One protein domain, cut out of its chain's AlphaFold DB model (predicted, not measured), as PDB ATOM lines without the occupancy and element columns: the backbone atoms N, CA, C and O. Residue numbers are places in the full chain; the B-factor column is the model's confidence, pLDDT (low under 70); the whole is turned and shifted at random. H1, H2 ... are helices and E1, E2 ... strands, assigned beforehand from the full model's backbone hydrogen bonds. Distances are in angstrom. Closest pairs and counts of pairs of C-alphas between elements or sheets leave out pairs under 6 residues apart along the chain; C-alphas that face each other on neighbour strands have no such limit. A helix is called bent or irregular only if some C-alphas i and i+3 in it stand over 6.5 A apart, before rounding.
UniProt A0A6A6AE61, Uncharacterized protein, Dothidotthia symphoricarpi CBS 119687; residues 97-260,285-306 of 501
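This is residues 97 to 260 and 285 to 306 of the 501 residues of an uncharacterized protein of Dothidotthia symphoricarpi CBS 119687 (UniProt A0A6A6AE61). A small, strongly twisted sheet of four strands, E3 to E6, lies in the middle of a body made largely of loops and short helices, with the longest helix, H5, packed on it. To one side lie the little hairpin E1 E2 and a V of helices H1 and H7, which meet near their first residues; H4 and H6 make another touching pair. The printed part has 186 residues with seven named helices and six named strands, in the order H1 H2 E1 E2 E3 E4 E5 H3 E6 H4 H5 H6 H7. The class is mixed, with 79 residues in named elements, under half; both sheets, E3 - E4 - E5 - E6 and E1 - E2, are antiparallel. The whole is compact and rounded, with a radius of gyration of the C-alphas of 16.1 A and spans of 46 by 42 by 34 A.

H1, residues 97 to 104, begins at C-alpha 97 (25.606, 33.518, -35.926). H2 is residues 107 to 110, E1 128 to 130 and E2 137 to 139. E3, residues 147 to 153, is 17.6 A long, E4, 162 to 167, 16.3 A, and E5, 173 to 177, 13.2 A. H3 is residues 187 to 190, E6 204 to 208 and H4 220 to 225. H5, residues 245 to 256, is 17.6 A long and irregular: C-alphas 248 and 251 are 7.3 A apart. H6 is residues 286 to 291; H7, residues 297 to 306, is 14.2 A long and ends at C-alpha 306 (26.945, 47.752, -23.634).

E3, E4 and E5 form a meander, each strand the antiparallel neighbour of the one before; N 150 and O 164 are 2.9 A apart, N 165 and O 174 3.0 A. Edge strand E6 is antiparallel to E5, with N 206 and O 175 at 2.8 A. H5 makes two layers with this sheet, a helix on one face, at a height over the sheet of 10.0 A; its closest C-alphas to E6 are those of Leu 248 and Ile 207, 4.7 A. H2 and H4 only graze the sheet; H3 is not on it. H4 touches H6 at a steep tilt of 60 degrees, closest C-alphas Leu 224 and Phe 286, 4.8 A. H1 touches H7 at a steep tilt of 52 degrees, closest C-alphas Gly 97 and Leu 297, 5.2 A. In the hairpin E1 and E2, N 138 and O 129 are 2.8 A apart. Every O i to N i+4 pair is within hydrogen-bond range in H1, H4, H6 and H7, and 5 of 8 in H5; H2 and H3 are too short for such a pair.

The C-alphas farthest apart, those of Gly 135 and Gly 241, are 47.5 A apart. Residues 261 to 284 are not printed, and C-alphas 260 and 285 are 13.2 A apart across this cut. The links H2 to E1, H3 to E6, E6 to H4 and H4 to H5 are long. The mean pLDDT of the printed part is 93.0; residues 181 to 185 are under 70.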
ATOM      1  N   GLY A  97      24.191  33.170 -35.826       97.31
ATOM      2  CA  GLY A  97      25.606  33.518 -35.926       97.31
ATOM      3  C   GLY A  97      26.130  33.562 -37.362       97.31
ATOM      4  O   GLY A  97      26.783  34.525 -37.752       97.31
ATOM      5  N   LYS A  98      25.740  32.596 -38.203       95.62
ATOM      6  CA  LYS A  98      26.063  32.598 -39.640       95.62
ATOM      7  C   LYS A  98      25.513  33.838 -40.355       95.62
ATOM      8  O   LYS A  98      26.192  34.401 -41.211       95.62
ATOM      9  N   ARG A  99      24.293  34.279 -40.017       96.06
ATOM     10  CA  ARG A  99      23.699  35.505 -40.585       96.06
ATOM     11  C   ARG A  99      24.451  36.756 -40.140       96.06
ATOM     12  O   ARG A  99      24.754  37.587 -40.987       96.06
ATOM     13  N   ILE A 100      24.786  36.855 -38.854       96.81
ATOM     14  CA  ILE A 100      25.564  37.970 -38.296       96.81
ATOM     15  C   ILE A 100      26.931  38.054 -38.978       96.81
ATOM     16  O   ILE A 100      27.277  39.103 -39.513       96.81
ATOM     17  N   ARG A 101      27.660  36.935 -39.083       95.56
ATOM     18  CA  ARG A 101      28.955  36.882 -39.779       95.56
ATOM     19  C   ARG A 101      28.843  37.285 -41.246       95.56
ATOM     20  O   ARG A 101      29.678  38.031 -41.717       95.56
ATOM     21  N   ARG A 102      27.802  36.868 -41.973       92.94
ATOM     22  CA  ARG A 102      27.591  37.306 -43.370       92.94
ATOM     23  C   ARG A 102      27.339  38.808 -43.518       92.94
ATOM     24  O   ARG A 102      27.564  39.340 -44.600       92.94
ATOM     25  N   ARG A 103      26.807  39.462 -42.480       92.88
ATOM     26  CA  ARG A 103      26.622  40.918 -42.454       92.88
ATOM     27  C   ARG A 103      27.930  41.627 -42.101       92.88
ATOM     28  O   ARG A 103      28.270  42.593 -42.767       92.88
ATOM     29  N   ALA A 104      28.650  41.124 -41.098       92.06
ATOM     30  CA  ALA A 104      29.901  41.711 -40.620       92.06
ATOM     31  C   ALA A 104      31.082  41.476 -41.579       92.06
ATOM     32  O   ALA A 104      31.933  42.340 -41.746       92.06
ATOM     33  N   HIS A 105      31.143  40.303 -42.208       91.94
ATOM     34  CA  HIS A 105      32.277  39.851 -43.004       91.94
ATOM     35  C   HIS A 105      31.888  39.827 -44.477       91.94
ATOM     36  O   HIS A 105      31.031  39.046 -44.906       91.94
ATOM     37  N   HIS A 106      32.524  40.686 -45.268       85.00
ATOM     38  CA  HIS A 106      32.190  40.805 -46.676       85.00
ATOM     39  C   HIS A 106      32.768  39.619 -47.484       85.00
ATOM     40  O   HIS A 106      33.988  39.443 -47.507       85.00
ATOM     41  N   PRO A 107      31.950  38.826 -48.212       85.56
ATOM     42  CA  PRO A 107      32.431  37.636 -48.927       85.56
ATOM     43  C   PRO A 107      33.481  37.905 -50.012       85.56
ATOM     44  O   PRO A 107      34.220  37.000 -50.381       85.56
ATOM     45  N   CYS A 108      33.557  39.126 -50.555       86.69
ATOM     46  CA  CYS A 108      34.575  39.440 -51.563       86.69
ATOM     47  C   CYS A 108      35.996  39.459 -50.990       86.69
ATOM     48  O   CYS A 108      36.929  39.207 -51.739       86.69
ATOM     49  N   ALA A 109      36.157  39.729 -49.690       86.94
ATOM     50  CA  ALA A 109      37.470  39.802 -49.059       86.94
ATOM     51  C   ALA A 109      38.119  38.410 -48.921       86.94
ATOM     52  O   ALA A 109      39.312  38.293 -48.686       86.94
ATOM     53  N   THR A 110      37.327  37.349 -49.091       89.88
ATOM     54  CA  THR A 110      37.770  35.949 -49.138       89.88
ATOM     55  C   THR A 110      37.382  35.294 -50.467       89.88
ATOM     56  O   THR A 110      37.175  34.082 -50.555       89.88
ATOM     57  N   LYS A 111      37.271  36.087 -51.542       89.06
ATOM     58  CA  LYS A 111      37.048  35.559 -52.893       89.06
ATOM     59  C   LYS A 111      38.206  34.628 -53.269       89.06
ATOM     60  O   LYS A 111      39.357  34.950 -53.027       89.06
ATOM     61  N   GLY A 112      37.888  33.471 -53.850       89.44
ATOM     62  CA  GLY A 112      38.873  32.426 -54.168       89.44
ATOM     63  C   GLY A 112      39.001  31.352 -53.084       89.44
ATOM     64  O   GLY A 112      39.306  30.205 -53.401       89.44
ATOM     65  N   PHE A 113      38.631  31.658 -51.837       93.81
ATOM     66  CA  PHE A 113      38.648  30.673 -50.760       93.81
ATOM     67  C   PHE A 113      37.438  29.739 -50.825       93.81
ATOM     68  O   PHE A 113      36.286  30.147 -51.005       93.81
ATOM     69  N   LYS A 114      37.692  28.454 -50.587       94.19
ATOM     70  CA  LYS A 114      36.661  27.460 -50.317       94.19
ATOM     71  C   LYS A 114      36.221  27.572 -48.861       94.19
ATOM     72  O   LYS A 114      36.990  27.285 -47.947       94.19
ATOM     73  N   ILE A 115      34.962  27.945 -48.660       92.50
ATOM     74  CA  ILE A 115      34.349  28.073 -47.333       92.50
ATOM     75  C   ILE A 115      34.125  26.688 -46.718       92.50
ATOM     76  O   ILE A 115      33.562  25.802 -47.367       92.50
ATOM     77  N   LEU A 116      34.554  26.514 -45.467       89.75
ATOM     78  CA  LEU A 116      34.488  25.238 -44.738       89.75
ATOM     79  C   LEU A 116      33.361  25.165 -43.707       89.75
ATOM     80  O   LEU A 116      33.082  24.102 -43.159       89.75
ATOM     81  N   THR A 117      32.714  26.292 -43.435       89.62
ATOM     82  CA  THR A 117      31.837  26.450 -42.279       89.62
ATOM     83  C   THR A 117      30.367  26.190 -42.606       89.62
ATOM     84  O   THR A 117      29.869  26.523 -43.689       89.62
ATOM     85  N   GLY A 118      29.631  25.602 -41.657       93.38
ATOM     86  CA  GLY A 118      28.219  25.257 -41.843       93.38
ATOM     87  C   GLY A 118      27.455  25.047 -40.538       93.38
ATOM     88  O   GLY A 118      27.954  24.454 -39.592       93.38
ATOM     89  N   CYS A 119      26.218  25.538 -40.460       96.62
ATOM     90  CA  CYS A 119      25.469  25.529 -39.202       96.62
ATOM     91  C   CYS A 119      25.012  24.109 -38.835       96.62
ATOM     92  O   CYS A 119      24.431  23.410 -39.664       96.62
ATOM     93  N   GLY A 120      25.141  23.712 -37.564       94.38
ATOM     94  CA  GLY A 120      24.609  22.429 -37.083       94.38
ATOM     95  C   GLY A 120      23.099  22.264 -37.322       94.38
ATOM     96  O   GLY A 120      22.626  21.179 -37.646       94.38
ATOM     97  N   GLY A 121      22.334  23.361 -37.290       93.81
ATOM     98  CA  GLY A 121      20.903  23.362 -37.629       93.81
ATOM     99  C   GLY A 121      20.583  23.211 -39.123       93.81
ATOM    100  O   GLY A 121      19.411  23.173 -39.498       93.81
ATOM    101  N   GLU A 122      21.597  23.161 -39.987       94.44
ATOM    102  CA  GLU A 122      21.504  22.808 -41.412       94.44
ATOM    103  C   GLU A 122      21.975  21.360 -41.671       94.44
ATOM    104  O   GLU A 122      22.077  20.948 -42.822       94.44
ATOM    105  N   GLY A 123      22.248  20.580 -40.616       91.81
ATOM    106  CA  GLY A 123      22.676  19.180 -40.711       91.81
ATOM    107  C   GLY A 123      24.192  18.971 -40.750       91.81
ATOM    108  O   GLY A 123      24.642  17.843 -40.948       91.81
ATOM    109  N   TYR A 124      24.989  20.025 -40.551       91.56
ATOM    110  CA  TYR A 124      26.440  19.894 -40.414       91.56
ATOM    111  C   TYR A 124      26.798  19.221 -39.083       91.56
ATOM    112  O   TYR A 124      26.170  19.471 -38.053       91.56
ATOM    113  N   ASN A 125      27.828  18.374 -39.098       91.56
ATOM    114  CA  ASN A 125      28.312  17.683 -37.904       91.56
ATOM    115  C   ASN A 125      29.186  18.618 -37.053       91.56
ATOM    116  O   ASN A 125      30.413  18.553 -37.112       91.56
ATOM    117  N   VAL A 126      28.532  19.507 -36.308       94.00
ATOM    118  CA  VAL A 126      29.157  20.541 -35.477       94.00
ATOM    119  C   VAL A 126      28.601  20.443 -34.062       94.00
ATOM    120  O   VAL A 126      27.395  20.272 -33.868       94.00
ATOM    121  N   GLU A 127      29.477  20.572 -33.067       95.62
ATOM    122  CA  GLU A 127      29.070  20.590 -31.666       95.62
ATOM    123  C   GLU A 127      28.064  21.719 -31.398       95.62
ATOM    124  O   GLU A 127      28.177  22.816 -31.942       95.62
ATOM    125  N   SER A 128      27.058  21.453 -30.565       95.88
ATOM    126  CA  SER A 128      26.093  22.461 -30.127       95.88
ATOM    127  C   SER A 128      25.890  22.399 -28.624       95.88
ATOM    128  O   SER A 128      25.774  21.314 -28.056       95.88
ATOM    129  N   ARG A 129      25.834  23.572 -27.990       96.44
ATOM    130  CA  ARG A 129      25.506  23.717 -26.571       96.44
ATOM    131  C   ARG A 129      24.573  24.918 -26.354       96.44
ATOM    132  O   ARG A 129      24.543  25.843 -27.174       96.44
ATOM    133  N   PRO A 130      23.819  24.952 -25.247       96.06
ATOM    134  CA  PRO A 130      23.042  26.124 -24.864       96.06
ATOM    135  C   PRO A 130      23.921  27.355 -24.648       96.06
ATOM    136  O   PRO A 130      24.955  27.285 -23.986       96.06
ATOM    137  N   CYS A 131      23.486  28.501 -25.170       97.62
ATOM    138  CA  CYS A 131      24.124  29.780 -24.892       97.62
ATOM    139  C   CYS A 131      24.039  30.104 -23.394       97.62
ATOM    140  O   CYS A 131      22.945  30.115 -22.830       97.62
ATOM    141  N   VAL A 132      25.161  30.451 -22.761       96.19
ATOM    142  CA  VAL A 132      25.220  30.753 -21.317       96.19
ATOM    143  C   VAL A 132      24.339  31.944 -20.911       96.19
ATOM    144  O   VAL A 132      23.916  32.035 -19.765       96.19
ATOM    145  N   CYS A 133      24.048  32.857 -21.845       95.31
ATOM    146  CA  CYS A 133      23.259  34.058 -21.574       95.31
ATOM    147  C   CYS A 133      21.761  33.878 -21.873       95.31
ATOM    148  O   CYS A 133      20.933  34.247 -21.046       95.31
ATOM    149  N   CYS A 134      21.392  33.327 -23.035       94.94
ATOM    150  CA  CYS A 134      19.983  33.227 -23.453       94.94
ATOM    151  C   CYS A 134      19.410  31.802 -23.447       94.94
ATOM    152  O   CYS A 134      18.230  31.628 -23.728       94.94
ATOM    153  N   GLY A 135      20.225  30.776 -23.187       93.06
ATOM    154  CA  GLY A 135      19.811  29.369 -23.186       93.06
ATOM    155  C   GLY A 135      19.544  28.762 -24.569       93.06
ATOM    156  O   GLY A 135      19.394  27.550 -24.676       93.06
ATOM    157  N   ILE A 136      19.519  29.551 -25.647       94.62
ATOM    158  CA  ILE A 136      19.284  29.033 -27.003       94.62
ATOM    159  C   ILE A 136      20.426  28.097 -27.405       94.62
ATOM    160  O   ILE A 136      21.600  28.475 -27.323       94.62
ATOM    161  N   ASN A 137      20.091  26.892 -27.875       96.12
ATOM    162  CA  ASN A 137      21.092  25.967 -28.388       96.12
ATOM    163  C   ASN A 137      21.820  26.573 -29.596       96.12
ATOM    164  O   ASN A 137      21.212  27.006 -30.575       96.12
ATOM    165  N   THR A 138      23.140  26.638 -29.514       97.88
ATOM    166  CA  THR A 138      23.996  27.321 -30.481       97.88
ATOM    167  C   THR A 138      25.092  26.357 -30.904       97.88
ATOM    168  O   THR A 138      25.724  25.759 -30.040       97.88
ATOM    169  N   CYS A 139      25.303  26.172 -32.207       97.94
ATOM    170  CA  CYS A 139      26.418  25.366 -32.704       97.94
ATOM    171  C   CYS A 139      27.735  26.146 -32.657       97.94
ATOM    172  O   CYS A 139      27.697  27.377 -32.602       97.94
ATOM    173  N   ASP A 140      28.866  25.443 -32.703       97.44
ATOM    174  CA  ASP A 140      30.209  26.038 -32.681       97.44
ATOM    175  C   ASP A 140      30.339  27.120 -33.773       97.44
ATOM    176  O   ASP A 140      30.594  28.283 -33.509       97.44
ATOM    177  N   GLU A 141      29.856  26.840 -34.979       97.44
ATOM    178  CA  GLU A 141      29.846  27.805 -36.092       97.44
ATOM    179  C   GLU A 141      29.007  29.083 -35.865       97.44
ATOM    180  O   GLU A 141      29.128  30.070 -36.597       97.44
ATOM    181  N   CYS A 142      28.107  29.085 -34.877       98.06
ATOM    182  CA  CYS A 142      27.218  30.207 -34.564       98.06
ATOM    183  C   CYS A 142      27.498  30.889 -33.217       98.06
ATOM    184  O   CYS A 142      26.820  31.876 -32.899       98.06
ATOM    185  N   ARG A 143      28.461  30.398 -32.429       98.00
ATOM    186  CA  ARG A 143      28.954  31.114 -31.246       98.00
ATOM    187  C   ARG A 143      30.045  32.113 -31.631       98.00
ATOM    188  O   ARG A 143      30.538  32.145 -32.764       98.00
ATOM    189  N   ILE A 144      30.370  32.982 -30.681       97.94
ATOM    190  CA  ILE A 144      31.552  33.829 -30.792       97.94
ATOM    191  C   ILE A 144      32.811  32.960 -30.704       97.94
ATOM    192  O   ILE A 144      32.881  32.029 -29.899       97.94
ATOM    193  N   HIS A 145      33.776  33.317 -31.539       98.06
ATOM    194  CA  HIS A 145      35.145  32.818 -31.551       98.06
ATOM    195  C   HIS A 145      36.053  34.038 -31.553       98.06
ATOM    196  O   HIS A 145      35.688  35.059 -32.140       98.06
ATOM    197  N   VAL A 146      37.209  33.939 -30.913       97.62
ATOM    198  CA  VAL A 146      38.231  34.986 -30.941       97.62
ATOM    199  C   VAL A 146      38.856  35.046 -32.327       97.62
ATOM    200  O   VAL A 146      39.002  36.134 -32.877       97.62
ATOM    201  N   THR A 147      39.093  33.887 -32.936       97.50
ATOM    202  CA  THR A 147      39.483  33.768 -34.337       97.50
ATOM    203  C   THR A 147      38.636  32.716 -35.037       97.50
ATOM    204  O   THR A 147      38.697  31.520 -34.759       97.50
ATOM    205  N   TYR A 148      37.834  33.166 -35.995       97.50
ATOM    206  CA  TYR A 148      36.929  32.325 -36.760       97.50
ATOM    207  C   TYR A 148      37.541  31.927 -38.102       97.50
ATOM    208  O   TYR A 148      37.460  32.679 -39.071       97.50
ATOM    209  N   HIS A 149      38.138  30.737 -38.157       96.50
ATOM    210  CA  HIS A 149      38.578  30.105 -39.405       96.50
ATOM    211  C   HIS A 149      37.387  29.875 -40.356       96.50
ATOM    212  O   HIS A 149      36.441  29.177 -39.997       96.50
ATOM    213  N   VAL A 150      37.423  30.464 -41.555       94.44
ATOM    214  CA  VAL A 150      36.293  30.455 -42.500       94.44
ATOM    215  C   VAL A 150      36.550  29.620 -43.755       94.44
ATOM    216  O   VAL A 150      35.609  29.037 -44.302       94.44
ATOM    217  N   GLY A 151      37.789  29.554 -44.242       94.44
ATOM    218  CA  GLY A 151      38.038  28.979 -45.558       94.44
ATOM    219  C   GLY A 151      39.501  28.776 -45.906       94.44
ATOM    220  O   GLY A 151      40.394  29.258 -45.214       94.44
ATOM    221  N   ILE A 152      39.710  28.053 -47.007       95.81
ATOM    222  CA  ILE A 152      41.028  27.633 -47.493       95.81
ATOM    223  C   ILE A 152      41.159  27.902 -48.982       95.81
ATOM    224  O   ILE A 152      40.222  27.661 -49.743       95.81
ATOM    225  N   GLU A 153      42.339  28.339 -49.391       94.81
ATOM    226  CA  GLU A 153      42.756  28.423 -50.783       94.81
ATOM    227  C   GLU A 153      43.884  27.406 -51.019       94.81
ATOM    228  O   GLU A 153      44.900  27.429 -50.323       94.81
ATOM    229  N   ASP A 154      43.668  26.458 -51.937       91.75
ATOM    230  CA  ASP A 154      44.587  25.340 -52.187       91.75
ATOM    231  C   ASP A 154      44.535  24.875 -53.664       91.75
ATOM    232  O   ASP A 154      43.514  24.305 -54.077       91.75
ATOM    233  N   PRO A 155      45.596  25.093 -54.466       91.00
ATOM    234  CA  PRO A 155      46.774  25.893 -54.121       91.00
ATOM    235  C   PRO A 155      46.399  27.374 -53.990       91.00
ATOM    236  O   PRO A 155      45.456  27.841 -54.632       91.00
ATOM    237  N   GLY A 156      47.130  28.107 -53.160       90.19
ATOM    238  CA  GLY A 156      47.062  29.562 -53.119       90.19
ATOM    239  C   GLY A 156      47.890  30.224 -54.209       90.19
ATOM    240  O   GLY A 156      48.473  29.563 -55.071       90.19
ATOM    241  N   LEU A 157      47.921  31.553 -54.160       88.44
ATOM    242  CA  LEU A 157      48.468  32.403 -55.221       88.44
ATOM    243  C   LEU A 157      49.950  32.162 -55.520       88.44
ATOM    244  O   LEU A 157      50.355  32.185 -56.675       88.44
ATOM    245  N   ASP A 158      50.747  31.879 -54.496       86.56
ATOM    246  CA  ASP A 158      52.171  31.568 -54.608       86.56
ATOM    247  C   ASP A 158      52.458  30.059 -54.617       86.56
ATOM    248  O   ASP A 158      53.600  29.646 -54.433       86.56
ATOM    249  N   GLY A 159      51.430  29.225 -54.800       86.56
ATOM    250  CA  GLY A 159      51.524  27.765 -54.768       86.56
ATOM    251  C   GLY A 159      51.382  27.148 -53.373       86.56
ATOM    252  O   GLY A 159      51.124  25.946 -53.276       86.56
ATOM    253  N   HIS A 160      51.475  27.938 -52.297       87.56
ATOM    254  CA  HIS A 160      51.239  27.466 -50.931       87.56
ATOM    255  C   HIS A 160      49.754  27.473 -50.580       87.56
ATOM    256  O   HIS A 160      48.976  28.252 -51.119       87.56
ATOM    257  N   ARG A 161      49.343  26.624 -49.638       92.38
ATOM    258  CA  ARG A 161      47.983  26.657 -49.089       92.38
ATOM    259  C   ARG A 161      47.818  27.857 -48.151       92.38
ATOM    260  O   ARG A 161      48.665  28.074 -47.288       92.38
ATOM    261  N   TRP A 162      46.693  28.558 -48.265       94.38
ATOM    262  CA  TRP A 162      46.313  29.652 -47.366       94.38
ATOM    263  C   TRP A 162      45.057  29.306 -46.575       94.38
ATOM    264  O   TRP A 162      44.108  28.739 -47.118       94.38
ATOM    265  N   TRP A 163      45.019  29.720 -45.310       96.12
ATOM    266  CA  TRP A 163      43.828  29.661 -44.469       96.12
ATOM    267  C   TRP A 163      43.381  31.085 -44.147       96.12
ATOM    268  O   TRP A 163      44.195  31.948 -43.825       96.12
ATOM    269  N   ALA A 164      42.080  31.334 -44.247       96.31
ATOM    270  CA  ALA A 164      41.473  32.626 -43.963       96.31
ATOM    271  C   ALA A 164      40.624  32.550 -42.701       96.31
ATOM    272  O   ALA A 164      39.856  31.604 -42.506       96.31
ATOM    273  N   GLY A 165      40.674  33.596 -41.889       96.50
ATOM    274  CA  GLY A 165      39.762  33.762 -40.768       96.50
ATOM    275  C   GLY A 165      39.396  35.211 -40.516       96.50
ATOM    276  O   GLY A 165      39.744  36.097 -41.287       96.50
ATOM    277  N   TYR A 166      38.686  35.431 -39.416       96.56
ATOM    278  CA  TYR A 166      38.321  36.754 -38.919       96.56
ATOM    279  C   TYR A 166      38.545  36.816 -37.415       96.56
ATOM    280  O   TYR A 166      38.269  35.839 -36.715       96.56
ATOM    281  N   ASN A 167      38.981  37.966 -36.912       95.50
ATOM    282  CA  ASN A 167      39.087  38.202 -35.476       95.50
ATOM    283  C   ASN A 167      37.740  38.658 -34.930       95.50
ATOM    284  O   ASN A 167      37.284  39.746 -35.261       95.50
ATOM    285  N   LEU A 168      37.101  37.851 -34.083       93.75
ATOM    286  CA  LEU A 168      35.790  38.151 -33.501       93.75
ATOM    287  C   LEU A 168      34.751  38.480 -34.599       93.75
ATOM    288  O   LEU A 168      34.437  37.609 -35.418       93.75
ATOM    289  N   LEU A 169      34.208  39.703 -34.602       93.56
ATOM    290  CA  LEU A 169      33.348  40.257 -35.660       93.56
ATOM    291  C   LEU A 169      34.029  41.396 -36.441       93.56
ATOM    292  O   LEU A 169      33.353  42.217 -37.061       93.56
ATOM    293  N   TYR A 170      35.360  41.469 -36.396       91.31
ATOM    294  CA  TYR A 170      36.125  42.432 -37.173       91.31
ATOM    295  C   TYR A 170      35.993  42.124 -38.669       91.31
ATOM    296  O   TYR A 170      36.112  40.972 -39.091       91.31
ATOM    297  N   GLY A 171      35.709  43.156 -39.466       90.81
ATOM    298  CA  GLY A 171      35.305  42.992 -40.867       90.81
ATOM    299  C   GLY A 171      36.418  42.518 -41.801       90.81
ATOM    300  O   GLY A 171      36.135  42.021 -42.895       90.81
ATOM    301  N   GLU A 172      37.674  42.647 -41.381       92.69
ATOM    302  CA  GLU A 172      38.831  42.347 -42.213       92.69
ATOM    303  C   GLU A 172      39.295  40.900 -42.025       92.69
ATOM    304  O   GLU A 172      39.517  40.463 -40.889       92.69
ATOM    305  N   PRO A 173      39.456  40.140 -43.121       95.94
ATOM    306  CA  PRO A 173      39.996  38.799 -43.028       95.94
ATOM    307  C   PRO A 173      41.488  38.841 -42.710       95.94
ATOM    308  O   PRO A 173      42.223  39.721 -43.160       95.94
ATOM    309  N   VAL A 174      41.931  37.837 -41.967       96.81
ATOM    310  CA  VAL A 174      43.323  37.620 -41.570       96.81
ATOM    311  C   VAL A 174      43.818  36.289 -42.116       96.81
ATOM    312  O   VAL A 174      43.035  35.342 -42.267       96.81
ATOM    313  N   ALA A 175      45.122  36.204 -42.378       96.31
ATOM    314  CA  ALA A 175      45.752  34.922 -42.658       96.31
ATOM    315  C   ALA A 175      45.875  34.111 -41.372       96.31
ATOM    316  O   ALA A 175      46.194  34.645 -40.309       96.31
ATOM    317  N   LEU A 176      45.614  32.814 -41.486       96.69
ATOM    318  CA  LEU A 176      45.857  31.836 -40.442       96.69
ATOM    319  C   LEU A 176      46.888  30.833 -40.938       96.69
ATOM    320  O   LEU A 176      46.911  30.475 -42.116       96.69
ATOM    321  N   TYR A 177      47.704  30.354 -40.013       95.50
ATOM    322  CA  TYR A 177      48.687  29.319 -40.264       95.50
ATOM    323  C   TYR A 177      48.536  28.192 -39.244       95.50
ATOM    324  O   TYR A 177      48.087  28.438 -38.116       95.50
ATOM    325  N   PRO A 178      48.942  26.962 -39.599       94.81
ATOM    326  CA  PRO A 178      49.055  25.878 -38.638       94.81
ATOM    327  C   PRO A 178      49.947  26.286 -37.455       94.81
ATOM    328  O   PRO A 178      50.798  27.179 -37.607       94.81
ATOM    329  N   PRO A 179      49.786  25.663 -36.277       93.06
ATOM    330  CA  PRO A 179      50.753  25.780 -35.192       93.06
ATOM    331  C   PRO A 179      52.191  25.558 -35.684       93.06
ATOM    332  O   PRO A 179      52.433  24.918 -36.707       93.06
ATOM    333  N   SER A 180      53.174  26.139 -34.994       88.06
ATOM    334  CA  SER A 180      54.568  25.799 -35.275       88.06
ATOM    335  C   SER A 180      54.772  24.323 -34.931       88.06
ATOM    336  O   SER A 180      54.410  23.908 -33.834       88.06
ATOM    337  N   SER A 181      55.366  23.564 -35.850       68.06
ATOM    338  CA  SER A 181      55.504  22.094 -35.839       68.06
ATOM    339  C   SER A 181      56.116  21.424 -34.590       68.06
ATOM    340  O   SER A 181      56.228  20.201 -34.550       68.06
ATOM    341  N   THR A 182      56.469  22.174 -33.544       61.72
ATOM    342  CA  THR A 182      57.057  21.669 -32.298       61.72
ATOM    343  C   THR A 182      56.179  20.659 -31.547       61.72
ATOM    344  O   THR A 182      56.717  19.901 -30.748       61.72
ATOM    345  N   ASN A 183      54.868  20.576 -31.822       59.25
ATOM    346  CA  ASN A 183      53.938  19.718 -31.067       59.25
ATOM    347  C   ASN A 183      53.248  18.588 -31.866       59.25
ATOM    348  O   ASN A 183      52.384  17.910 -31.318       59.25
ATOM    349  N   GLY A 184      53.630  18.324 -33.122       56.44
ATOM    350  CA  GLY A 184      53.337  17.055 -33.824       56.44
ATOM    351  C   GLY A 184      51.876  16.702 -34.184       56.44
ATOM    352  O   GLY A 184      51.671  15.716 -34.899       56.44
ATOM    353  N   ASP A 185      50.874  17.484 -33.770       64.75
ATOM    354  CA  ASP A 185      49.439  17.192 -33.969       64.75
ATOM    355  C   ASP A 185      48.741  18.073 -35.033       64.75
ATOM    356  O   ASP A 185      47.516  18.140 -35.109       64.75
ATOM    357  N   ASP A 186      49.494  18.669 -35.961       83.88
ATOM    358  CA  ASP A 186      48.957  19.600 -36.977       83.88
ATOM    359  C   ASP A 186      48.276  18.921 -38.182       83.88
ATOM    360  O   ASP A 186      47.972  19.555 -39.194       83.88
ATOM    361  N   LYS A 187      47.997  17.614 -38.104       90.62
ATOM    362  CA  LYS A 187      47.462  16.828 -39.235       90.62
ATOM    363  C   LYS A 187      46.133  17.368 -39.752       90.62
ATOM    364  O   LYS A 187      45.893  17.323 -40.960       90.62
ATOM    365  N   ASP A 188      45.304  17.905 -38.862       92.19
ATOM    366  CA  ASP A 188      43.992  18.448 -39.210       92.19
ATOM    367  C   ASP A 188      44.091  19.676 -40.129       92.19
ATOM    368  O   ASP A 188      43.219  19.866 -40.979       92.19
ATOM    369  N   TRP A 189      45.181  20.451 -40.046       92.75
ATOM    370  CA  TRP A 189      45.437  21.599 -40.925       92.75
ATOM    371  C   TRP A 189      45.744  21.199 -42.371       92.75
ATOM    372  O   TRP A 189      45.459  21.939 -43.319       92.75
ATOM    373  N   HIS A 190      46.299  20.003 -42.547       91.69
ATOM    374  CA  HIS A 190      46.767  19.493 -43.831       91.69
ATOM    375  C   HIS A 190      45.767  18.556 -44.514       91.69
ATOM    376  O   HIS A 190      45.996  18.123 -45.646       91.69
ATOM    377  N   LEU A 191      44.615  18.293 -43.888       92.69
ATOM    378  CA  LEU A 191      43.541  17.531 -44.516       92.69
ATOM    379  C   LEU A 191      43.056  18.214 -45.806       92.69
ATOM    380  O   LEU A 191      43.109  19.443 -45.931       92.69
ATOM    381  N   PRO A 192      42.552  17.450 -46.790       91.88
ATOM    382  CA  PRO A 192      41.860  18.035 -47.929       91.88
ATOM    383  C   PRO A 192      40.683  18.893 -47.458       91.88
ATOM    384  O   PRO A 192      39.940  18.492 -46.563       91.88
ATOM    385  N   ALA A 193      40.416  20.009 -48.135       88.50
ATOM    386  CA  ALA A 193      39.352  20.944 -47.756       88.50
ATOM    387  C   ALA A 193      37.934  20.327 -47.680       88.50
ATOM    388  O   ALA A 193      37.008  20.961 -47.206       88.50
ATOM    389  N   ALA A 194      37.695  19.125 -48.217       88.56
ATOM    390  CA  ALA A 194      36.415  18.419 -48.056       88.56
ATOM    391  C   ALA A 194      36.300  17.627 -46.737       88.56
ATOM    392  O   ALA A 194      35.200  17.239 -46.356       88.56
ATOM    393  N   GLN A 195      37.426  17.345 -46.086       91.62
ATOM    394  CA  GLN A 195      37.532  16.558 -44.852       91.62
ATOM    395  C   GLN A 195      37.881  17.429 -43.644       91.62
ATOM    396  O   GLN A 195      37.734  16.994 -42.504       91.62
ATOM    397  N   MET A 196      38.358  18.645 -43.902       90.25
ATOM    398  CA  MET A 196      38.763  19.580 -42.874       90.25
ATOM    399  C   MET A 196      37.560  20.076 -42.075       90.25
ATOM    400  O   MET A 196      36.531  20.455 -42.637       90.25
ATOM    401  N   LYS A 197      37.709  20.066 -40.753       89.69
ATOM    402  CA  LYS A 197      36.773  20.707 -39.831       89.69
ATOM    403  C   LYS A 197      37.183  22.160 -39.630       89.69
ATOM    404  O   LYS A 197      38.311  22.545 -39.941       89.69
ATOM    405  N   SER A 198      36.276  22.967 -39.099       88.25
ATOM    406  CA  SER A 198      36.654  24.265 -38.562       88.25
ATOM    407  C   SER A 198      37.700  24.095 -37.462       88.25
ATOM    408  O   SER A 198      37.625  23.188 -36.636       88.25
ATOM    409  N   LEU A 199      38.693  24.979 -37.489       95.12
ATOM    410  CA  LEU A 199      39.805  25.035 -36.537       95.12
ATOM    411  C   LEU A 199      39.806  26.418 -35.887       95.12
ATOM    412  O   LEU A 199      40.794  27.146 -35.919       95.12
ATOM    413  N   HIS A 200      38.631  26.836 -35.414       97.12
ATOM    414  CA  HIS A 200      38.481  28.119 -34.744       97.12
ATOM    415  C   HIS A 200      39.398  28.186 -33.520       97.12
ATOM    416  O   HIS A 200      39.625  27.173 -32.858       97.12
ATOM    417  N   ASP A 201      39.906  29.385 -33.234       97.44
ATOM    418  CA  ASP A 201      40.729  29.680 -32.056       97.44
ATOM    419  C   ASP A 201      42.012  28.830 -31.937       97.44
ATOM    420  O   ASP A 201      42.553  28.667 -30.846       97.44
ATOM    421  N   GLN A 202      42.505  28.290 -33.056       95.81
ATOM    422  CA  GLN A 202      43.704  27.453 -33.133       95.81
ATOM    423  C   GLN A 202      44.698  27.989 -34.163       95.81
ATOM    424  O   GLN A 202      44.321  28.674 -35.114       95.81
ATOM    425  N   GLY A 203      45.963  27.595 -34.016       95.81
ATOM    426  CA  GLY A 203      47.027  27.930 -34.957       95.81
ATOM    427  C   GLY A 203      47.706  29.255 -34.644       95.81
ATOM    428  O   GLY A 203      47.860  29.653 -33.484       95.81
ATOM    429  N   ARG A 204      48.159  29.920 -35.702       96.94
ATOM    430  CA  ARG A 204      48.832  31.212 -35.644       96.94
ATOM    431  C   ARG A 204      48.104  32.210 -36.522       96.94
ATOM    432  O   ARG A 204      47.671  31.873 -37.619       96.94
ATOM    433  N   ILE A 205      47.971  33.430 -36.034       97.19
ATOM    434  CA  ILE A 205      47.357  34.525 -36.771       97.19
ATOM    435  C   ILE A 205      48.423  35.350 -37.485       97.19
ATOM    436  O   ILE A 205      49.536  35.491 -36.984       97.19
ATOM    437  N   HIS A 206      48.081  35.894 -38.648       96.94
ATOM    438  CA  HIS A 206      48.903  36.821 -39.419       96.94
ATOM    439  C   HIS A 206      48.224  38.184 -39.600       96.94
ATOM    440  O   HIS A 206      47.133  38.423 -39.080       96.94
ATOM    441  N   ILE A 207      48.871  39.099 -40.323       95.44
ATOM    442  CA  ILE A 207      48.289  40.414 -40.606       95.44
ATOM    443  C   ILE A 207      47.032  40.290 -41.491       95.44
ATOM    444  O   ILE A 207      46.881  39.313 -42.237       95.44
ATOM    445  N   PRO A 208      46.112  41.269 -41.416       96.06
ATOM    446  CA  PRO A 208      44.975  41.358 -42.322       96.06
ATOM    447  C   PRO A 208      45.374  41.285 -43.798       96.06
ATOM    448  O   PRO A 208      46.409  41.816 -44.202       96.06
ATOM    449  N   PHE A 209      44.520  40.669 -44.621       95.12
ATOM    450  CA  PHE A 209      44.817  40.406 -46.034       95.12
ATOM    451  C   PHE A 209      45.140  41.649 -46.843       95.12
ATOM    452  O   PHE A 209      45.934  41.544 -47.761       95.12
ATOM    453  N   HIS A 210      44.560  42.797 -46.497       93.62
ATOM    454  CA  HIS A 210      44.726  44.043 -47.236       93.62
ATOM    455  C   HIS A 210      46.041  44.781 -46.918       93.62
ATOM    456  O   HIS A 210      46.298  45.824 -47.511       93.62
ATOM    457  N   ILE A 211      46.850  44.293 -45.967       93.62
ATOM    458  CA  ILE A 211      48.097  44.946 -45.559       93.62
ATOM    459  C   ILE A 211      49.273  44.332 -46.338       93.62
ATOM    460  O   ILE A 211      49.644  43.185 -46.066       93.62
ATOM    461  N   PRO A 212      49.905  45.072 -47.272       93.75
ATOM    462  CA  PRO A 212      51.028  44.581 -48.068       93.75
ATOM    463  C   PRO A 212      52.332  44.665 -47.265       93.75
ATOM    464  O   PRO A 212      53.225  45.464 -47.546       93.75
ATOM    465  N   ALA A 213      52.435  43.867 -46.204       94.06
ATOM    466  CA  ALA A 213      53.578  43.894 -45.301       94.06
ATOM    467  C   ALA A 213      54.093  42.499 -44.948       94.06
ATOM    468  O   ALA A 213      53.537  41.467 -45.324       94.06
ATOM    469  N   VAL A 214      55.195  42.491 -44.207       95.69
ATOM    470  CA  VAL A 214      55.773  41.295 -43.600       95.69
ATOM    471  C   VAL A 214      55.484  41.340 -42.107       95.69
ATOM    472  O   VAL A 214      55.508  42.406 -41.490       95.69
ATOM    473  N   ALA A 215      55.202  40.193 -41.512       96.81
ATOM    474  CA  ALA A 215      55.058  40.076 -40.070       96.81
ATOM    475  C   ALA A 215      55.363  38.650 -39.621       96.81
ATOM    476  O   ALA A 215      55.223  37.710 -40.400       96.81
ATOM    477  N   ASP A 216      55.762  38.479 -38.366       96.69
ATOM    478  CA  ASP A 216      55.876  37.148 -37.777       96.69
ATOM    479  C   ASP A 216      54.479  36.684 -37.319       96.69
ATOM    480  O   ASP A 216      53.823  37.426 -36.583       96.69
ATOM    481  N   PRO A 217      53.990  35.504 -37.751       96.69
ATOM    482  CA  PRO A 217      52.723  34.973 -37.260       96.69
ATOM    483  C   PRO A 217      52.723  34.781 -35.740       96.69
ATOM    484  O   PRO A 217      53.688  34.279 -35.165       96.69
ATOM    485  N   GLU A 218      51.609  35.109 -35.094       96.12
ATOM    486  CA  GLU A 218      51.462  35.065 -33.638       96.12
ATOM    487  C   GLU A 218      50.689  33.819 -33.184       96.12
ATOM    488  O   GLU A 218      49.611  33.550 -33.720       96.12
ATOM    489  N   PRO A 219      51.159  33.067 -32.173       96.12
ATOM    490  CA  PRO A 219      50.417  31.934 -31.625       96.12
ATOM    491  C   PRO A 219      49.116  32.386 -30.961       96.12
ATOM    492  O   PRO A 219      49.126  33.161 -30.001       96.12
ATOM    493  N   LEU A 220      47.983  31.858 -31.439       96.31
ATOM    494  CA  LEU A 220      46.672  32.209 -30.891       96.31
ATOM    495  C   LEU A 220      46.522  31.763 -29.444       96.31
ATOM    496  O   LEU A 220      45.974  32.513 -28.645       96.31
ATOM    497  N   ASP A 221      47.073  30.606 -29.082       96.25
ATOM    498  CA  ASP A 221      46.999  30.082 -27.716       96.25
ATOM    499  C   ASP A 221      47.569  31.079 -26.693       96.25
ATOM    500  O   ASP A 221      46.961  31.339 -25.657       96.25
ATOM    501  N   ARG A 222      48.668  31.759 -27.051       96.25
ATOM    502  CA  ARG A 222      49.210  32.859 -26.252       96.25
ATOM    503  C   ARG A 222      48.212  34.001 -26.140       96.25
ATOM    504  O   ARG A 222      47.911  34.413 -25.026       96.25
ATOM    505  N   ILE A 223      47.735  34.532 -27.269       97.25
ATOM    506  CA  ILE A 223      46.821  35.688 -27.302       97.25
ATOM    507  C   ILE A 223      45.571  35.404 -26.461       97.25
ATOM    508  O   ILE A 223      45.120  36.267 -25.705       97.25
ATOM    509  N   LEU A 224      45.044  34.182 -26.551       97.81
ATOM    510  CA  LEU A 224      43.881  33.721 -25.805       97.81
ATOM    511  C   LEU A 224      44.090  33.754 -24.288       97.81
ATOM    512  O   LEU A 224      43.141  34.063 -23.559       97.81
ATOM    513  N   ASP A 225      45.310  33.482 -23.824       97.88
ATOM    514  CA  ASP A 225      45.653  33.330 -22.408       97.88
ATOM    515  C   ASP A 225      46.360  34.533 -21.775       97.88
ATOM    516  O   ASP A 225      46.607  34.526 -20.564       97.88
ATOM    517  N   ILE A 226      46.617  35.608 -22.531       97.00
ATOM    518  CA  ILE A 226      47.120  36.865 -21.959       97.00
ATOM    519  C   ILE A 226      46.178  37.323 -20.841       97.00
ATOM    520  O   ILE A 226      44.975  37.515 -21.041       97.00
ATOM    521  N   ASN A 227      46.740  37.540 -19.648       97.00
ATOM    522  CA  ASN A 227      46.013  38.159 -18.551       97.00
ATOM    523  C   ASN A 227      45.851  39.658 -18.834       97.00
ATOM    524  O   ASN A 227      46.742  40.469 -18.565       97.00
ATOM    525  N   LEU A 228      44.669  40.020 -19.322       96.19
ATOM    526  CA  LEU A 228      44.310  41.380 -19.709       96.19
ATOM    527  C   LEU A 228      44.193  42.332 -18.499       96.19
ATOM    528  O   LEU A 228      44.052  43.543 -18.659       96.19
ATOM    529  N   GLY A 229      44.221  41.818 -17.266       95.94
ATOM    530  CA  GLY A 229      44.318  42.629 -16.052       95.94
ATOM    531  C   GLY A 229      45.733  43.116 -15.738       95.94
ATOM    532  O   GLY A 229      45.889  44.005 -14.902       95.94
ATOM    533  N   ARG A 230      46.751  42.538 -16.388       94.94
ATOM    534  CA  ARG A 230      48.174  42.805 -16.119       94.94
ATOM    535  C   ARG A 230      48.946  43.290 -17.338       94.94
ATOM    536  O   ARG A 230      49.904  44.039 -17.181       94.94
ATOM    537  N   HIS A 231      48.522  42.887 -18.530       93.69
ATOM    538  CA  HIS A 231      49.251  43.146 -19.763       93.69
ATOM    539  C   HIS A 231      48.336  43.761 -20.818       93.69
ATOM    540  O   HIS A 231      47.168  43.384 -20.949       93.69
ATOM    541  N   LEU A 232      48.898  44.693 -21.585       91.31
ATOM    542  CA  LEU A 232      48.368  45.037 -22.897       91.31
ATOM    543  C   LEU A 232      48.756  43.937 -23.880       91.31
ATOM    544  O   LEU A 232      49.767  43.255 -23.701       91.31
ATOM    545  N   ILE A 233      47.956  43.761 -24.925       94.31
ATOM    546  CA  ILE A 233      48.293  42.804 -25.970       94.31
ATOM    547  C   ILE A 233      49.356  43.460 -26.840       94.31
ATOM    548  O   ILE A 233      49.095  44.458 -27.513       94.31
ATOM    549  N   SER A 234      50.551  42.889 -26.810       94.50
ATOM    550  CA  SER A 234      51.662  43.228 -27.688       94.50
ATOM    551  C   SER A 234      51.997  42.035 -28.591       94.50
ATOM    552  O   SER A 234      51.775  40.871 -28.205       94.50
ATOM    553  N   PRO A 235      52.500  42.298 -29.807       95.06
ATOM    554  CA  PRO A 235      53.072  41.242 -30.630       95.06
ATOM    555  C   PRO A 235      54.362  40.726 -29.967       95.06
ATOM    556  O   PRO A 235      55.096  41.492 -29.344       95.06
ATOM    557  N   GLN A 236      54.610  39.422 -30.063       94.31
ATOM    558  CA  GLN A 236      55.909  38.810 -29.768       94.31
ATOM    559  C   GLN A 236      56.896  38.980 -30.923       94.31
ATOM    560  O   GLN A 236      58.103  39.012 -30.695       94.31
ATOM    561  N   GLY A 237      56.379  39.040 -32.149       92.88
ATOM    562  CA  GLY A 237      57.154  39.215 -33.365       92.88
ATOM    563  C   GLY A 237      57.752  40.607 -33.536       92.88
ATOM    564  O   GLY A 237      57.562  41.517 -32.727       92.88
ATOM    565  N   ARG A 238      58.457  40.788 -34.655       94.44
ATOM    566  CA  ARG A 238      59.058  42.075 -35.026       94.44
ATOM    567  C   ARG A 238      58.004  43.138 -35.335       94.44
ATOM    568  O   ARG A 238      56.995  42.878 -35.996       94.44
ATOM    569  N   THR A 239      58.273  44.360 -34.889       93.00
ATOM    570  CA  THR A 239      57.413  45.542 -35.087       93.00
ATOM    571  C   THR A 239      58.136  46.719 -35.724       93.00
ATOM    572  O   THR A 239      57.518  47.742 -36.007       93.00
ATOM    573  N   ASP A 240      59.451  46.620 -35.879       89.38
ATOM    574  CA  ASP A 240      60.275  47.607 -36.549       89.38
ATOM    575  C   ASP A 240      60.068  47.530 -38.063       89.38
ATOM    576  O   ASP A 240      60.019  46.450 -38.651       89.38
ATOM    577  N   GLY A 241      59.935  48.693 -38.706       83.81
ATOM    578  CA  GLY A 241      59.739  48.759 -40.153       83.81
ATOM    579  C   GLY A 241      60.854  48.002 -40.894       83.81
ATOM    580  O   GLY A 241      62.028  48.216 -40.586       83.81
ATOM    581  N   PRO A 242      60.524  47.132 -41.869       86.62
ATOM    582  CA  PRO A 242      59.233  46.994 -42.562       86.62
ATOM    583  C   PRO A 242      58.253  45.966 -41.960       86.62
ATOM    584  O   PRO A 242      57.220  45.690 -42.573       86.62
ATOM    585  N   TYR A 243      58.550  45.385 -40.795       91.56
ATOM    586  CA  TYR A 243      57.641  44.457 -40.127       91.56
ATOM    587  C   TYR A 243      56.462  45.207 -39.510       91.56
ATOM    588  O   TYR A 243      56.629  46.232 -38.853       91.56
ATOM    589  N   GLN A 244      55.253  44.681 -39.696       93.12
ATOM    590  CA  GLN A 244      54.022  45.286 -39.184       93.12
ATOM    591  C   GLN A 244      53.341  44.410 -38.128       93.12
ATOM    592  O   GLN A 244      52.122  44.233 -38.137       93.12
ATOM    593  N   GLY A 245      54.132  43.899 -37.175       93.06
ATOM    594  CA  GLY A 245      53.665  43.083 -36.048       93.06
ATOM    595  C   GLY A 245      52.477  43.686 -35.286       93.06
ATOM    596  O   GLY A 245      51.564  42.980 -34.870       93.06
ATOM    597  N   VAL A 246      52.436  45.015 -35.152       93.88
ATOM    598  CA  VAL A 246      51.358  45.730 -34.445       93.88
ATOM    599  C   VAL A 246      49.977  45.505 -35.067       93.88
ATOM    600  O   VAL A 246      48.993  45.410 -34.338       93.88
ATOM    601  N   ASN A 247      49.901  45.331 -36.390       93.81
ATOM    602  CA  ASN A 247      48.632  45.170 -37.098       93.81
ATOM    603  C   ASN A 247      47.975  43.808 -36.855       93.81
ATOM    604  O   ASN A 247      46.757  43.694 -36.985       93.81
ATOM    605  N   LEU A 248      48.738  42.792 -36.432       94.19
ATOM    606  CA  LEU A 248      48.178  41.508 -36.000       94.19
ATOM    607  C   LEU A 248      47.261  41.657 -34.787       94.19
ATOM    608  O   LEU A 248      46.251  40.964 -34.669       94.19
ATOM    609  N   ILE A 249      47.649  42.537 -33.862       94.56
ATOM    610  CA  ILE A 249      47.030  42.632 -32.541       94.56
ATOM    611  C   ILE A 249      46.041  43.787 -32.406       94.56
ATOM    612  O   ILE A 249      45.302  43.839 -31.423       94.56
ATOM    613  N   THR A 250      45.955  44.663 -33.414       91.94
ATOM    614  CA  THR A 250      45.016  45.795 -33.453       91.94
ATOM    615  C   THR A 250      43.578  45.353 -33.190       91.94
ATOM    616  O   THR A 250      42.949  45.878 -32.276       91.94
ATOM    617  N   GLY A 251      43.076  44.336 -33.901       90.06
ATOM    618  CA  GLY A 251      41.702  43.847 -33.716       90.06
ATOM    619  C   GLY A 251      41.411  43.355 -32.291       90.06
ATOM    620  O   GLY A 251      40.327  43.579 -31.756       90.06
ATOM    621  N   PHE A 252      42.396  42.745 -31.627       94.62
ATOM    622  CA  PHE A 252      42.250  42.307 -30.238       94.62
ATOM    623  C   PHE A 252      42.311  43.477 -29.249       94.62
ATOM    624  O   PHE A 252      41.571  43.507 -28.261       94.62
ATOM    625  N   ASN A 253      43.161  44.471 -29.507       92.19
ATOM    626  CA  ASN A 253      43.203  45.688 -28.702       92.19
ATOM    627  C   ASN A 253      41.895  46.481 -28.807       92.19
ATOM    628  O   ASN A 253      41.374  46.889 -27.772       92.19
ATOM    629  N   LEU A 254      41.306  46.588 -30.002       88.44
ATOM    630  CA  LEU A 254      40.008  47.241 -30.204       88.44
ATOM    631  C   LEU A 254      38.889  46.620 -29.355       88.44
ATOM    632  O   LEU A 254      38.032  47.339 -28.868       88.44
ATOM    633  N   VAL A 255      38.912  45.305 -29.111       88.88
ATOM    634  CA  VAL A 255      37.887  44.648 -28.276       88.88
ATOM    635  C   VAL A 255      38.247  44.631 -26.789       88.88
ATOM    636  O   VAL A 255      37.372  44.649 -25.923       88.88
ATOM    637  N   SER A 256      39.534  44.579 -26.450       91.44
ATOM    638  CA  SER A 256      39.971  44.489 -25.052       91.44
ATOM    639  C   SER A 256      40.115  45.838 -24.351       91.44
ATOM    640  O   SER A 256      40.111  45.857 -23.122       91.44
ATOM    641  N   GLN A 257      40.249  46.948 -25.076       88.81
ATOM    642  CA  GLN A 257      40.348  48.286 -24.489       88.81
ATOM    643  C   GLN A 257      39.021  48.800 -23.897       88.81
ATOM    644  O   GLN A 257      39.057  49.249 -22.745       88.81
ATOM    645  N   PRO A 258      37.856  48.672 -24.567       88.88
ATOM    646  CA  PRO A 258      36.592  49.277 -24.113       88.88
ATOM    647  C   PRO A 258      36.073  48.728 -22.778       88.88
ATOM    648  O   PRO A 258      35.328  49.391 -22.060       88.88
ATOM    649  N   ARG A 259      36.530  47.535 -22.372       91.06
ATOM    650  CA  ARG A 259      36.215  46.955 -21.053       91.06
ATOM    651  C   ARG A 259      36.890  47.682 -19.878       91.06
ATOM    652  O   ARG A 259      36.706  47.262 -18.738       91.06
ATOM    653  N   THR A 260      37.773  48.643 -20.137       91.69
ATOM    654  CA  THR A 260      38.567  49.321 -19.107       91.69
ATOM    655  C   THR A 260      37.863  50.603 -18.679       91.69
ATOM    656  O   THR A 260      37.843  51.582 -19.420       91.69
ATOM    657  N   SER A 285      40.978  36.808 -19.478       97.88
ATOM    658  CA  SER A 285      41.648  36.542 -20.746       97.88
ATOM    659  C   SER A 285      40.581  36.369 -21.825       97.88
ATOM    660  O   SER A 285      39.391  36.222 -21.506       97.88
ATOM    661  N   PHE A 286      40.969  36.371 -23.099       97.69
ATOM    662  CA  PHE A 286      40.017  36.073 -24.169       97.69
ATOM    663  C   PHE A 286      39.475  34.648 -24.073       97.69
ATOM    664  O   PHE A 286      38.281  34.451 -24.310       97.69
ATOM    665  N   ARG A 287      40.295  33.681 -23.636       97.88
ATOM    666  CA  ARG A 287      39.848  32.307 -23.384       97.88
ATOM    667  C   ARG A 287      38.702  32.276 -22.378       97.88
ATOM    668  O   ARG A 287      37.596  31.866 -22.727       97.88
ATOM    669  N   LYS A 288      38.915  32.842 -21.185       96.88
ATOM    670  CA  LYS A 288      37.882  32.917 -20.138       96.88
ATOM    671  C   LYS A 288      36.639  33.681 -20.601       96.88
ATOM    672  O   LYS A 288      35.518  33.345 -20.218       96.88
ATOM    673  N   ARG A 289      36.817  34.740 -21.403       95.19
ATOM    674  CA  ARG A 289      35.712  35.614 -21.819       95.19
ATOM    675  C   ARG A 289      34.859  35.031 -22.946       95.19
ATOM    676  O   ARG A 289      33.639  35.211 -22.902       95.19
ATOM    677  N   TYR A 290      35.467  34.380 -23.933       95.62
ATOM    678  CA  TYR A 290      34.792  34.006 -25.180       95.62
ATOM    679  C   TYR A 290      34.864  32.515 -25.509       95.62
ATOM    680  O   TYR A 290      33.948  32.022 -26.161       95.62
ATOM    681  N   ILE A 291      35.887  31.788 -25.052       96.06
ATOM    682  CA  ILE A 291      36.094  30.368 -25.385       96.06
ATOM    683  C   ILE A 291      35.469  29.454 -24.331       96.06
ATOM    684  O   ILE A 291      34.694  28.554 -24.663       96.06
ATOM    685  N   ASP A 292      35.693  29.740 -23.054       96.69
ATOM    686  CA  ASP A 292      35.115  28.958 -21.954       96.69
ATOM    687  C   ASP A 292      33.605  29.214 -21.816       96.69
ATOM    688  O   ASP A 292      32.844  28.386 -21.310       96.69
ATOM    689  N   ARG A 293      33.147  30.369 -22.313       95.62
ATOM    690  CA  ARG A 293      31.740  30.769 -22.347       95.62
ATOM    691  C   ARG A 293      31.133  30.413 -23.696       95.62
ATOM    692  O   ARG A 293      31.421  31.059 -24.697       95.62
ATOM    693  N   TRP A 294      30.216  29.449 -23.713       97.31
ATOM    694  CA  TRP A 294      29.418  29.165 -24.905       97.31
ATOM    695  C   TRP A 294      28.419  30.306 -25.151       97.31
ATOM    696  O   TRP A 294      27.304  30.293 -24.634       97.31
ATOM    697  N   LEU A 295      28.840  31.349 -25.865       97.62
ATOM    698  CA  LEU A 295      28.077  32.582 -26.064       97.62
ATOM    699  C   LEU A 295      27.677  32.721 -27.535       97.62
ATOM    700  O   LEU A 295      28.530  32.747 -28.418       97.62
ATOM    701  N   CYS A 296      26.377  32.828 -27.821       98.31
ATOM    702  CA  CYS A 296      25.920  33.076 -29.188       98.31
ATOM    703  C   CYS A 296      26.268  34.499 -29.651       98.31
ATOM    704  O   CYS A 296      26.389  35.417 -28.835       98.31
ATOM    705  N   LEU A 297      26.385  34.693 -30.968       97.75
ATOM    706  CA  LEU A 297      26.768  35.992 -31.530       97.75
ATOM    707  C   LEU A 297      25.779  37.130 -31.225       97.75
ATOM    708  O   LEU A 297      26.219  38.254 -31.035       97.75
ATOM    709  N   GLU A 298      24.480  36.857 -31.079       97.44
ATOM    710  CA  GLU A 298      23.500  37.882 -30.667       97.44
ATOM    711  C   GLU A 298      23.728  38.357 -29.227       97.44
ATOM    712  O   GLU A 298      23.600  39.538 -28.912       97.44
ATOM    713  N   CYS A 299      24.063  37.439 -28.314       97.50
ATOM    714  CA  CYS A 299      24.423  37.816 -26.949       97.50
ATOM    715  C   CYS A 299      25.752  38.568 -26.914       97.50
ATOM    716  O   CYS A 299      25.873  39.510 -26.141       97.50
ATOM    717  N   TYR A 300      26.715  38.184 -27.754       96.75
ATOM    718  CA  TYR A 300      27.968  38.919 -27.900       96.75
ATOM    719  C   TYR A 300      27.744  40.344 -28.426       96.75
ATOM    720  O   TYR A 300      28.259  41.274 -27.820       96.75
ATOM    721  N   GLN A 301      26.930  40.544 -29.469       95.56
ATOM    722  CA  GLN A 301      26.591  41.888 -29.960       95.56
ATOM    723  C   GLN A 301      25.960  42.740 -28.856       95.56
ATOM    724  O   GLN A 301      26.428  43.837 -28.600       95.56
ATOM    725  N   ARG A 302      25.016  42.186 -28.085       95.69
ATOM    726  CA  ARG A 302      24.450  42.891 -26.922       95.69
ATOM    727  C   ARG A 302      25.469  43.202 -25.821       95.69
ATOM    728  O   ARG A 302      25.238  44.117 -25.037       95.69
ATOM    729  N   GLU A 303      26.541  42.419 -25.683       93.94
ATOM    730  CA  GLU A 303      27.663  42.765 -24.799       93.94
ATOM    731  C   GLU A 303      28.488  43.910 -25.394       93.94
ATOM    732  O   GLU A 303      28.790  44.856 -24.677       93.94
ATOM    733  N   GLN A 304      28.774  43.876 -26.697       91.00
ATOM    734  CA  GLN A 304      29.472  44.957 -27.398       91.00
ATOM    735  C   GLN A 304      28.691  46.272 -27.360       91.00
ATOM    736  O   GLN A 304      29.280  47.298 -27.063       91.00
ATOM    737  N   ASP A 305      27.369  46.255 -27.539       90.50
ATOM    738  CA  ASP A 305      26.532  47.458 -27.448       90.50
ATOM    739  C   ASP A 305      26.577  48.084 -26.046       90.50
ATOM    740  O   ASP A 305      26.442  49.296 -25.880       90.50
ATOM    741  N   LYS A 306      26.751  47.260 -25.004       89.00
ATOM    742  CA  LYS A 306      26.945  47.752 -23.634       89.00
ATOM    743  C   LYS A 306      28.333  48.349 -23.458       89.00
ATOM    744  O   LYS A 306      28.427  49.398 -22.830       89.00
TER     745      LYS A 306